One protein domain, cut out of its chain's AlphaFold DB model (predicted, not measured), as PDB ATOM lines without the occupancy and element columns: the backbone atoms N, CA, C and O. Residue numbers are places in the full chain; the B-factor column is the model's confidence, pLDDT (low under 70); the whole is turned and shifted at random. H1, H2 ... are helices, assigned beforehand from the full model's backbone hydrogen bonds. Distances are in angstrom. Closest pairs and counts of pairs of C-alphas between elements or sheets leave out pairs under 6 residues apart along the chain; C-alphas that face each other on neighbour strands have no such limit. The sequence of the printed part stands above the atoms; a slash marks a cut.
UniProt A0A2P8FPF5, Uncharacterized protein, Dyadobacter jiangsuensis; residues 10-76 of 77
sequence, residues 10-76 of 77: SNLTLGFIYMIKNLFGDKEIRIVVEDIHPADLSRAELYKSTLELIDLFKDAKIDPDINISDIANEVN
ATOM      1  N   SER A  10     -44.646  35.921  40.608       82.12
ATOM      2  CA  SER A  10     -45.478  36.766  39.735       82.12
ATOM      3  C   SER A  10     -46.920  36.271  39.582       82.12
ATOM      4  O   SER A  10     -47.813  37.051  39.267       82.12
ATOM      5  N   ASN A  11     -47.163  34.980  39.812       83.44
ATOM      6  CA  ASN A  11     -48.457  34.339  39.601       83.44
ATOM      7  C   ASN A  11     -49.291  34.265  40.894       83.44
ATOM      8  O   ASN A  11     -50.380  33.683  40.886       83.44
ATOM      9  N   LEU A  12     -48.827  34.880  41.992       85.81
ATOM     10  CA  LEU A  12     -49.584  35.060  43.238       85.81
ATOM     11  C   LEU A  12     -50.681  36.126  43.066       85.81
ATOM     12  O   LEU A  12     -50.646  37.212  43.640       85.81
ATOM     13  N   THR A  13     -51.669  35.809  42.236       90.00
ATOM     14  CA  THR A  13     -52.796  36.695  41.930       90.00
ATOM     15  C   THR A  13     -53.878  36.650  43.015       90.00
ATOM     16  O   THR A  13     -53.946  35.729  43.833       90.00
ATOM     17  N   LEU A  14     -54.811  37.609  42.975       89.19
ATOM     18  CA  LEU A  14     -56.004  37.607  43.836       89.19
ATOM     19  C   LEU A  14     -56.830  36.316  43.699       89.19
ATOM     20  O   LEU A  14     -57.378  35.829  44.687       89.19
ATOM     21  N   GLY A  15     -56.882  35.735  42.494       90.94
ATOM     22  CA  GLY A  15     -57.569  34.465  42.249       90.94
ATOM     23  C   GLY A  15     -56.931  33.301  43.006       90.94
ATOM     24  O   GLY A  15     -57.641  32.482  43.593       90.94
ATOM     25  N   PHE A  16     -55.599  33.268  43.079       89.06
ATOM     26  CA  PHE A  16     -54.880  32.271  43.869       89.06
ATOM     27  C   PHE A  16     -55.177  32.421  45.368       89.06
ATOM     28  O   PHE A  16     -55.486  31.438  46.037       89.06
ATOM     29  N   ILE A  17     -55.188  33.651  45.892       88.25
ATOM     30  CA  ILE A  17     -55.545  33.915  47.297       88.25
ATOM     31  C   ILE A  17     -56.976  33.444  47.597       88.25
ATOM     32  O   ILE A  17     -57.217  32.829  48.637       88.25
ATOM     33  N   TYR A  18     -57.925  33.695  46.692       91.56
ATOM     34  CA  TYR A  18     -59.304  33.224  46.840       91.56
ATOM     35  C   TYR A  18     -59.389  31.691  46.872       91.56
ATOM     36  O   TYR A  18     -60.072  31.122  47.725       91.56
ATOM     37  N   MET A  19     -58.643  31.012  45.998       90.38
ATOM     38  CA  MET A  19     -58.548  29.550  45.995       90.38
ATOM     39  C   MET A  19     -57.998  29.011  47.325       90.38
ATOM     40  O   MET A  19     -58.581  28.091  47.896       90.38
ATOM     41  N   ILE A  20     -56.918  29.602  47.846       90.38
ATOM     42  CA  ILE A  20     -56.320  29.219  49.135       90.38
ATOM     43  C   ILE A  20     -57.327  29.399  50.281       90.38
ATOM     44  O   ILE A  20     -57.482  28.492  51.098       90.38
ATOM     45  N   LYS A  21     -58.074  30.511  50.307       90.00
ATOM     46  CA  LYS A  21     -59.140  30.735  51.300       90.00
ATOM     47  C   LYS A  21     -60.219  29.653  51.249       90.00
ATOM     48  O   LYS A  21     -60.600  29.132  52.291       90.00
ATOM     49  N   ASN A  22     -60.667  29.263  50.056       91.12
ATOM     50  CA  ASN A  22     -61.686  28.217  49.911       91.12
ATOM     51  C   ASN A  22     -61.179  26.828  50.322       91.12
ATOM     52  O   ASN A  22     -61.947  26.029  50.851       91.12
ATOM     53  N   LEU A  23     -59.900  26.531  50.078       89.50
ATOM     54  CA  LEU A  23     -59.301  25.240  50.425       89.50
ATOM     55  C   LEU A  23     -59.053  25.086  51.929       89.50
ATOM     56  O   LEU A  23     -59.250  24.001  52.477       89.50
ATOM     57  N   PHE A  24     -58.597  26.149  52.597       89.81
ATOM     58  CA  PHE A  24     -58.115  26.062  53.979       89.81
ATOM     59  C   PHE A  24     -59.028  26.725  55.016       89.81
ATOM     60  O   PHE A  24     -58.874  26.431  56.205       89.81
ATOM     61  N   GLY A  25     -60.003  27.536  54.592       88.12
ATOM     62  CA  GLY A  25     -60.900  28.277  55.480       88.12
ATOM     63  C   GLY A  25     -60.141  29.286  56.347       88.12
ATOM     64  O   GLY A  25     -59.174  29.894  55.894       88.12
ATOM     65  N   ASP A  26     -60.542  29.411  57.612       90.12
ATOM     66  CA  ASP A  26     -59.984  30.374  58.582       90.12
ATOM     67  C   ASP A  26     -58.724  29.873  59.315       90.12
ATOM     68  O   ASP A  26     -58.398  30.321  60.414       90.12
ATOM     69  N   LYS A  27     -58.015  28.894  58.749       87.62
ATOM     70  CA  LYS A  27     -56.783  28.374  59.357       87.62
ATOM     71  C   LYS A  27     -55.643  29.374  59.204       87.62
ATOM     72  O   LYS A  27     -55.546  30.075  58.202       87.62
ATOM     73  N   GLU A  28     -54.729  29.379  60.168       84.56
ATOM     74  CA  GLU A  28     -53.478  30.124  60.058       84.56
ATOM     75  C   GLU A  28     -52.584  29.501  58.973       84.56
ATOM     76  O   GLU A  28     -52.367  28.286  58.949       84.56
ATOM     77  N   ILE A  29     -52.085  30.329  58.049       83.19
ATOM     78  CA  ILE A  29     -51.324  29.889  56.873       83.19
ATOM     79  C   ILE A  29     -49.894  30.413  56.966       83.19
ATOM     80  O   ILE A  29     -49.666  31.606  57.149       83.19
ATOM     81  N   ARG A  30     -48.920  29.521  56.761       84.19
ATOM     82  CA  ARG A  30     -47.510  29.867  56.556       84.19
ATOM     83  C   ARG A  30     -47.166  29.710  55.077       84.19
ATOM     84  O   ARG A  30     -47.363  28.631  54.526       84.19
ATOM     85  N   ILE A  31     -46.628  30.761  54.458       84.38
ATOM     86  CA  ILE A  31     -46.103  30.718  53.086       84.38
ATOM     87  C   ILE A  31     -44.591  30.498  53.163       84.38
ATOM     88  O   ILE A  31     -43.900  31.216  53.883       84.38
ATOM     89  N   VAL A  32     -44.092  29.499  52.437       85.56
ATOM     90  CA  VAL A  32     -42.659  29.213  52.296       85.56
ATOM     91  C   VAL A  32     -42.298  29.435  50.833       85.56
ATOM     92  O   VAL A  32     -42.976  28.908  49.954       85.56
ATOM     93  N   VAL A  33     -41.269  30.244  50.582       84.19
ATOM     94  CA  VAL A  33     -40.730  30.494  49.241       84.19
ATOM     95  C   VAL A  33     -39.379  29.804  49.158       84.19
ATOM     96  O   VAL A  33     -38.504  30.068  49.982       84.19
ATOM     97  N   GLU A  34     -39.228  28.918  48.183       81.62
ATOM     98  CA  GLU A  34     -37.976  28.228  47.894       81.62
ATOM     99  C   GLU A  34     -37.414  28.753  46.577       81.62
ATOM    100  O   GLU A  34     -38.152  28.948  45.610       81.62
ATOM    101  N   ASP A  35     -36.105  28.997  46.552       76.81
ATOM    102  CA  ASP A  35     -35.406  29.400  45.338       76.81
ATOM    103  C   ASP A  35     -35.084  28.156  44.505       76.81
ATOM    104  O   ASP A  35     -34.102  27.441  44.742       76.81
ATOM    105  N   ILE A  36     -35.977  27.849  43.567       76.88
ATOM    106  CA  ILE A  36     -35.843  26.692  42.689       76.88
ATOM    107  C   ILE A  36     -34.873  27.071  41.577       76.88
ATOM    108  O   ILE A  36     -35.255  27.674  40.576       76.88
ATOM    109  N   HIS A  37     -33.617  26.672  41.737       70.25
ATOM    110  CA  HIS A  37     -32.663  26.709  40.642       70.25
ATOM    111  C   HIS A  37     -33.068  25.612  39.653       70.25
ATOM    112  O   HIS A  37     -33.049  24.434  40.036       70.25
ATOM    113  N   PRO A  38     -33.478  25.944  38.412       64.50
ATOM    114  CA  PRO A  38     -33.654  24.912  37.408       64.50
ATOM    115  C   PRO A  38     -32.312  24.194  37.281       64.50
ATOM    116  O   PRO A  38     -31.274  24.842  37.134       64.50
ATOM    117  N   ALA A  39     -32.323  22.867  37.415       62.66
ATOM    118  CA  ALA A  39     -31.138  22.067  37.142       62.66
ATOM    119  C   ALA A  39     -30.583  22.481  35.773       62.66
ATOM    120  O   ALA A  39     -31.383  22.753  34.874       62.66
ATOM    121  N   ASP A  40     -29.252  22.551  35.635       60.62
ATOM    122  CA  ASP A  40     -28.600  22.812  34.349       60.62
ATOM    123  C   ASP A  40     -29.297  21.965  33.286       60.62
ATOM    124  O   ASP A  40     -29.229  20.732  33.337       60.62
ATOM    125  N   LEU A  41     -30.038  22.630  32.387       58.91
ATOM    126  CA  LEU A  41     -30.816  21.952  31.359       58.91
ATOM    127  C   LEU A  41     -29.876  20.984  30.664       58.91
ATOM    128  O   LEU A  41     -28.802  21.366  30.177       58.91
ATOM    129  N   SER A  42     -30.255  19.711  30.656       67.00
ATOM    130  CA  SER A  42     -29.414  18.711  30.027       67.00
ATOM    131  C   SER A  42     -29.233  19.094  28.556       67.00
ATOM    132  O   SER A  42     -30.129  19.654  27.919       67.00
ATOM    133  N   ARG A  43     -28.074  18.779  27.966       62.78
ATOM    134  CA  ARG A  43     -27.819  19.056  26.537       62.78
ATOM    135  C   ARG A  43     -28.934  18.521  25.626       62.78
ATOM    136  O   ARG A  43     -29.169  19.083  24.562       62.78
ATOM    137  N   ALA A  44     -29.621  17.461  26.053       65.94
ATOM    138  CA  ALA A  44     -30.765  16.884  25.360       65.94
ATOM    139  C   ALA A  44     -31.998  17.807  25.359       65.94
ATOM    140  O   ALA A  44     -32.666  17.927  24.333       65.94
ATOM    141  N   GLU A  45     -32.284  18.487  26.469       64.25
ATOM    142  CA  GLU A  45     -33.401  19.434  26.576       64.25
ATOM    143  C   GLU A  45     -33.126  20.710  25.779       64.25
ATOM    144  O   GLU A  45     -33.986  21.143  25.016       64.25
ATOM    145  N   LEU A  46     -31.897  21.237  25.845       67.25
ATOM    146  CA  LEU A  46     -31.474  22.364  25.004       67.25
ATOM    147  C   LEU A  46     -31.589  22.032  23.511       67.25
ATOM    148  O   LEU A  46     -32.070  22.846  22.720       67.25
ATOM    149  N   TYR A  47     -31.190  20.819  23.121       70.50
ATOM    150  CA  TYR A  47     -31.321  20.360  21.743       70.50
ATOM    151  C   TYR A  47     -32.790  20.260  21.316       70.50
ATOM    152  O   TYR A  47     -33.139  20.710  20.226       70.50
ATOM    153  N   LYS A  48     -33.669  19.747  22.185       69.81
ATOM    154  CA  LYS A  48     -35.108  19.657  21.908       69.81
ATOM    155  C   LYS A  48     -35.749  21.036  21.716       69.81
ATOM    156  O   LYS A  48     -36.423  21.238  20.711       69.81
ATOM    157  N   SER A  49     -35.489  21.992  22.611       68.88
ATOM    158  CA  SER A  49     -35.995  23.366  22.463       68.88
ATOM    159  C   SER A  49     -35.464  24.044  21.197       68.88
ATOM    160  O   SER A  49     -36.180  24.799  20.545       68.88
ATOM    161  N   THR A  50     -34.228  23.734  20.799       72.31
ATOM    162  CA  THR A  50     -33.657  24.237  19.541       72.31
ATOM    163  C   THR A  50     -34.371  23.646  18.325       72.31
ATOM    164  O   THR A  50     -34.656  24.371  17.378       72.31
ATOM    165  N   LEU A  51     -34.705  22.351  18.342       75.19
ATOM    166  CA  LEU A  51     -35.458  21.715  17.258       75.19
ATOM    167  C   LEU A  51     -36.873  22.283  17.111       75.19
ATOM    168  O   LEU A  51     -37.317  22.485  15.987       75.19
ATOM    169  N   GLU A  52     -37.557  22.573  18.220       73.88
ATOM    170  CA  GLU A  52     -38.883  23.209  18.204       73.88
ATOM    171  C   GLU A  52     -38.826  24.616  17.585       73.88
ATOM    172  O   GLU A  52     -39.693  24.978  16.792       73.88
ATOM    173  N   LEU A  53     -37.769  25.388  17.870       73.00
ATOM    174  CA  LEU A  53     -37.535  26.684  17.225       73.00
ATOM    175  C   LEU A  53     -37.230  26.528  15.731       73.00
ATOM    176  O   LEU A  53     -37.809  27.238  14.914       73.00
ATOM    177  N   ILE A  54     -36.352  25.594  15.356       72.88
ATOM    178  CA  ILE A  54     -36.028  25.331  13.945       72.88
ATOM    179  C   ILE A  54     -37.293  24.962  13.165       72.88
ATOM    180  O   ILE A  54     -37.475  25.459  12.058       72.88
ATOM    181  N   ASP A  55     -38.162  24.123  13.729       70.62
ATOM    182  CA  ASP A  55     -39.418  23.727  13.088       70.62
ATOM    183  C   ASP A  55     -40.388  24.913  12.960       70.62
ATOM    184  O   ASP A  55     -40.933  25.145  11.883       70.62
ATOM    185  N   LEU A  56     -40.510  25.741  14.005       69.81
ATOM    186  CA  LEU A  56     -41.331  26.957  13.989       69.81
ATOM    187  C   LEU A  56     -40.890  27.958  12.906       69.81
ATOM    188  O   LEU A  56     -41.728  28.603  12.276       69.81
ATOM    189  N   PHE A  57     -39.581  28.091  12.683       70.06
ATOM    190  CA  PHE A  57     -39.014  29.013  11.695       70.06
ATOM    191  C   PHE A  57     -38.765  28.377  10.322       70.06
ATOM    192  O   PHE A  57     -38.351  29.076   9.398       70.06
ATOM    193  N   LYS A  58     -39.041  27.082  10.147       70.50
ATOM    194  CA  LYS A  58     -38.784  26.358   8.894       70.50
ATOM    195  C   LYS A  58     -39.569  26.917   7.707       70.50
ATOM    196  O   LYS A  58     -39.050  26.953   6.594       70.50
ATOM    197  N   ASP A  59     -40.789  27.374   7.966       69.31
ATOM    198  CA  ASP A  59     -41.680  27.975   6.967       69.31
ATOM    199  C   ASP A  59     -41.677  29.512   7.022       69.31
ATOM    200  O   ASP A  59     -42.384  30.178   6.256       69.31
ATOM    201  N   ALA A  60     -40.878  30.103   7.918       64.25
ATOM    202  CA  ALA A  60     -40.747  31.546   8.006       64.25
ATOM    203  C   ALA A  60     -39.956  32.058   6.794       64.25
ATOM    204  O   ALA A  60     -38.796  31.708   6.576       64.25
ATOM    205  N   LYS A  61     -40.581  32.929   5.998       61.69
ATOM    206  CA  LYS A  61     -39.870  33.706   4.982       61.69
ATOM    207  C   LYS A  61     -39.018  34.744   5.701       61.69
ATOM    208  O   LYS A  61     -39.522  35.795   6.084       61.69
ATOM    209  N   ILE A  62     -37.750  34.414   5.922       62.53
ATOM    210  CA  ILE A  62     -36.772  35.366   6.442       62.53
ATOM    211  C   ILE A  62     -36.496  36.364   5.320       62.53
ATOM    212  O   ILE A  62     -35.960  35.992   4.277       62.53
ATOM    213  N   ASP A  63     -36.919  37.607   5.522       62.09
ATOM    214  CA  ASP A  63     -36.550  38.717   4.653       62.09
ATOM    215  C   ASP A  63     -35.038  38.964   4.815       62.09
ATOM    216  O   ASP A  63     -34.598  39.275   5.924       62.09
ATOM    217  N   PRO A  64     -34.215  38.762   3.771       61.97
ATOM    218  CA  PRO A  64     -32.766  38.913   3.873       61.97
ATOM    219  C   PRO A  64     -32.331  40.368   4.085       61.97
ATOM    220  O   PRO A  64     -31.197  40.589   4.510       61.97
ATOM    221  N   ASP A  65     -33.212  41.336   3.827       71.06
ATOM    222  CA  ASP A  65     -32.940  42.760   4.026       71.06
ATOM    223  C   ASP A  65     -33.327  43.231   5.444       71.06
ATOM    224  O   ASP A  65     -33.170  44.409   5.778       71.06
ATOM    225  N   ILE A  66     -33.804  42.327   6.314       65.38
ATOM    226  CA  ILE A  66     -34.152  42.665   7.696       65.38
ATOM    227  C   ILE A  66     -32.889  42.955   8.521       65.38
ATOM    228  O   ILE A  66     -32.055  42.085   8.784       65.38
ATOM    229  N   ASN A  67     -32.739  44.198   8.979       63.72
ATOM    230  CA  ASN A  67     -31.661  44.561   9.892       63.72
ATOM    231  C   ASN A  67     -32.052  44.217  11.335       63.72
ATOM    232  O   ASN A  67     -32.699  44.993  12.039       63.72
ATOM    233  N   ILE A  68     -31.623  43.041  11.792       62.78
ATOM    234  CA  ILE A  68     -31.888  42.528  13.147       62.78
ATOM    235  C   ILE A  68     -31.359  43.488  14.235       62.78
ATOM    236  O   ILE A  68     -31.915  43.552  15.331       62.78
ATOM    237  N   SER A  69     -30.322  44.272  13.925       61.72
ATOM    238  CA  SER A  69     -29.725  45.246  14.851       61.72
ATOM    239  C   SER A  69     -30.673  46.398  15.191       61.72
ATOM    240  O   SER A  69     -30.649  46.893  16.315       61.72
ATOM    241  N   ASP A  70     -31.516  46.810  14.240       60.94
ATOM    242  CA  ASP A  70     -32.465  47.907  14.442       60.94
ATOM    243  C   ASP A  70     -33.643  47.445  15.313       60.94
ATOM    244  O   ASP A  70     -34.061  48.153  16.227       60.94
ATOM    245  N   ILE A  71     -34.094  46.200  15.124       60.56
ATOM    246  CA  ILE A  71     -35.183  45.585  15.898       60.56
ATOM    247  C   ILE A  71     -34.785  45.395  17.368       60.56
ATOM    248  O   ILE A  71     -35.585  45.643  18.266       60.56
ATOM    249  N   ALA A  72     -33.542  44.986  17.643       58.62
ATOM    250  CA  ALA A  72     -33.065  44.772  19.012       58.62
ATOM    251  C   ALA A  72     -33.009  46.065  19.852       58.62
ATOM    252  O   ALA A  72     -33.090  46.002  21.079       58.62
ATOM    253  N   ASN A  73     -32.895  47.230  19.207       55.75
ATOM    254  CA  ASN A  73     -32.875  48.522  19.891       55.75
ATOM    255  C   ASN A  73     -34.280  49.037  20.249       55.75
ATOM    256  O   ASN A  73     -34.409  49.766  21.230       55.75
ATOM    257  N   GLU A  74     -35.330  48.647  19.518       52.56
ATOM    258  CA  GLU A  74     -36.707  49.086  19.802       52.56
ATOM    259  C   GLU A  74     -37.321  48.412  21.038       52.56
ATOM    260  O   GLU A  74     -38.163  49.007  21.702       52.56
ATOM    261  N   VAL A  75     -36.885  47.199  21.396       52.16
ATOM    262  CA  VAL A  75     -37.407  46.462  22.570       52.16
ATOM    263  C   VAL A  75     -36.799  46.956  23.897       52.16
ATOM    264  O   VAL A  75     -37.188  46.497  24.967       52.16
ATOM    265  N   ASN A  76     -35.841  47.886  23.837       47.38
ATOM    266  CA  ASN A  76     -35.154  48.474  24.994       47.38
ATOM    267  C   ASN A  76     -35.671  49.883  25.374       47.38
ATOM    268  O   ASN A  76     -34.992  50.596  26.118       47.38
TER     269      ASN A  76
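Overview. This is residues 10 to 76 of the 77 residues of an uncharacterized protein of Dyadobacter jiangsuensis (UniProt A0A2P8FPF5). What does the printed part look like? It is an open, extended string of three separate helices, with no packed core: H1 lies toward one end of the longest axis, and the long link of residues 25 to 42 reaches across to H2. From the end of H2 the chain turns through residues 58 to 67 into the short helix H3, which touches neither H1 nor H2. What is it made of? The printed part has 67 residues with three named helices, in the order H1, H2, H3, and no named strand; its class is all helix, though under half of the residues, 33 of 67, are in named elements. How far does it spread? It is extended, with a radius of gyration of the C-alphas of 21.7 A, and it is elongated, spanning 62 by 32 by 22 A.

Arrangement. Do the helices meet? H1, residues 14 to 24, is apart from H2, residues 43 to 57, and both are apart from H3, residues 68 to 74: no C-alpha of one helix is within 8 A of another. Which residues stand free? Residues 10 to 19, 22 to 28 and 30 to 76 have no C-alpha 8 or more residues away along the chain within 10 A. How well do the backbones form helix? In H1 and H2 every O i to N i+4 pair is within hydrogen-bond range. In H3 this holds for 1 of 3 such pairs, beside 3 of 4 O i to N i+3 pairs.

Along the chain. Where does the first helix lie? H1 runs from Leu 14, whose C-alpha is at (-56.004, 37.607, 43.836), to Phe 24, over 15.5 A. Which helix is longest? H2, with 15 residues, runs from the C-alpha of Arg 43 at (-27.819, 19.056, 26.537) to that of Phe 57, over 21.1 A. Where does the last helix end? H3, from Ile 68 to Glu 74, has 7 residues, and its last C-alpha is at (-36.707, 49.086, 19.802).

Size, cuts and confidence. How large is it? The two C-alphas farthest apart, those of Asp 26 and Asp 65, are 62.1 A apart, while the first and last printed C-alphas, of Ser 10 and Asn 76, are 21.5 A apart. Is anything cut, and which link is long? The printed part has no cut. The link from H1 to H2, of 18 residues, is long, and the link from H2 to H3, of 10 residues, is short. Where is the model less sure? The mean pLDDT of the printed part is 73.7, and 29 residues are under 70, among them residues 38 to 46 and 66 to 76; H1 has a mean of 90 and H3 of 59.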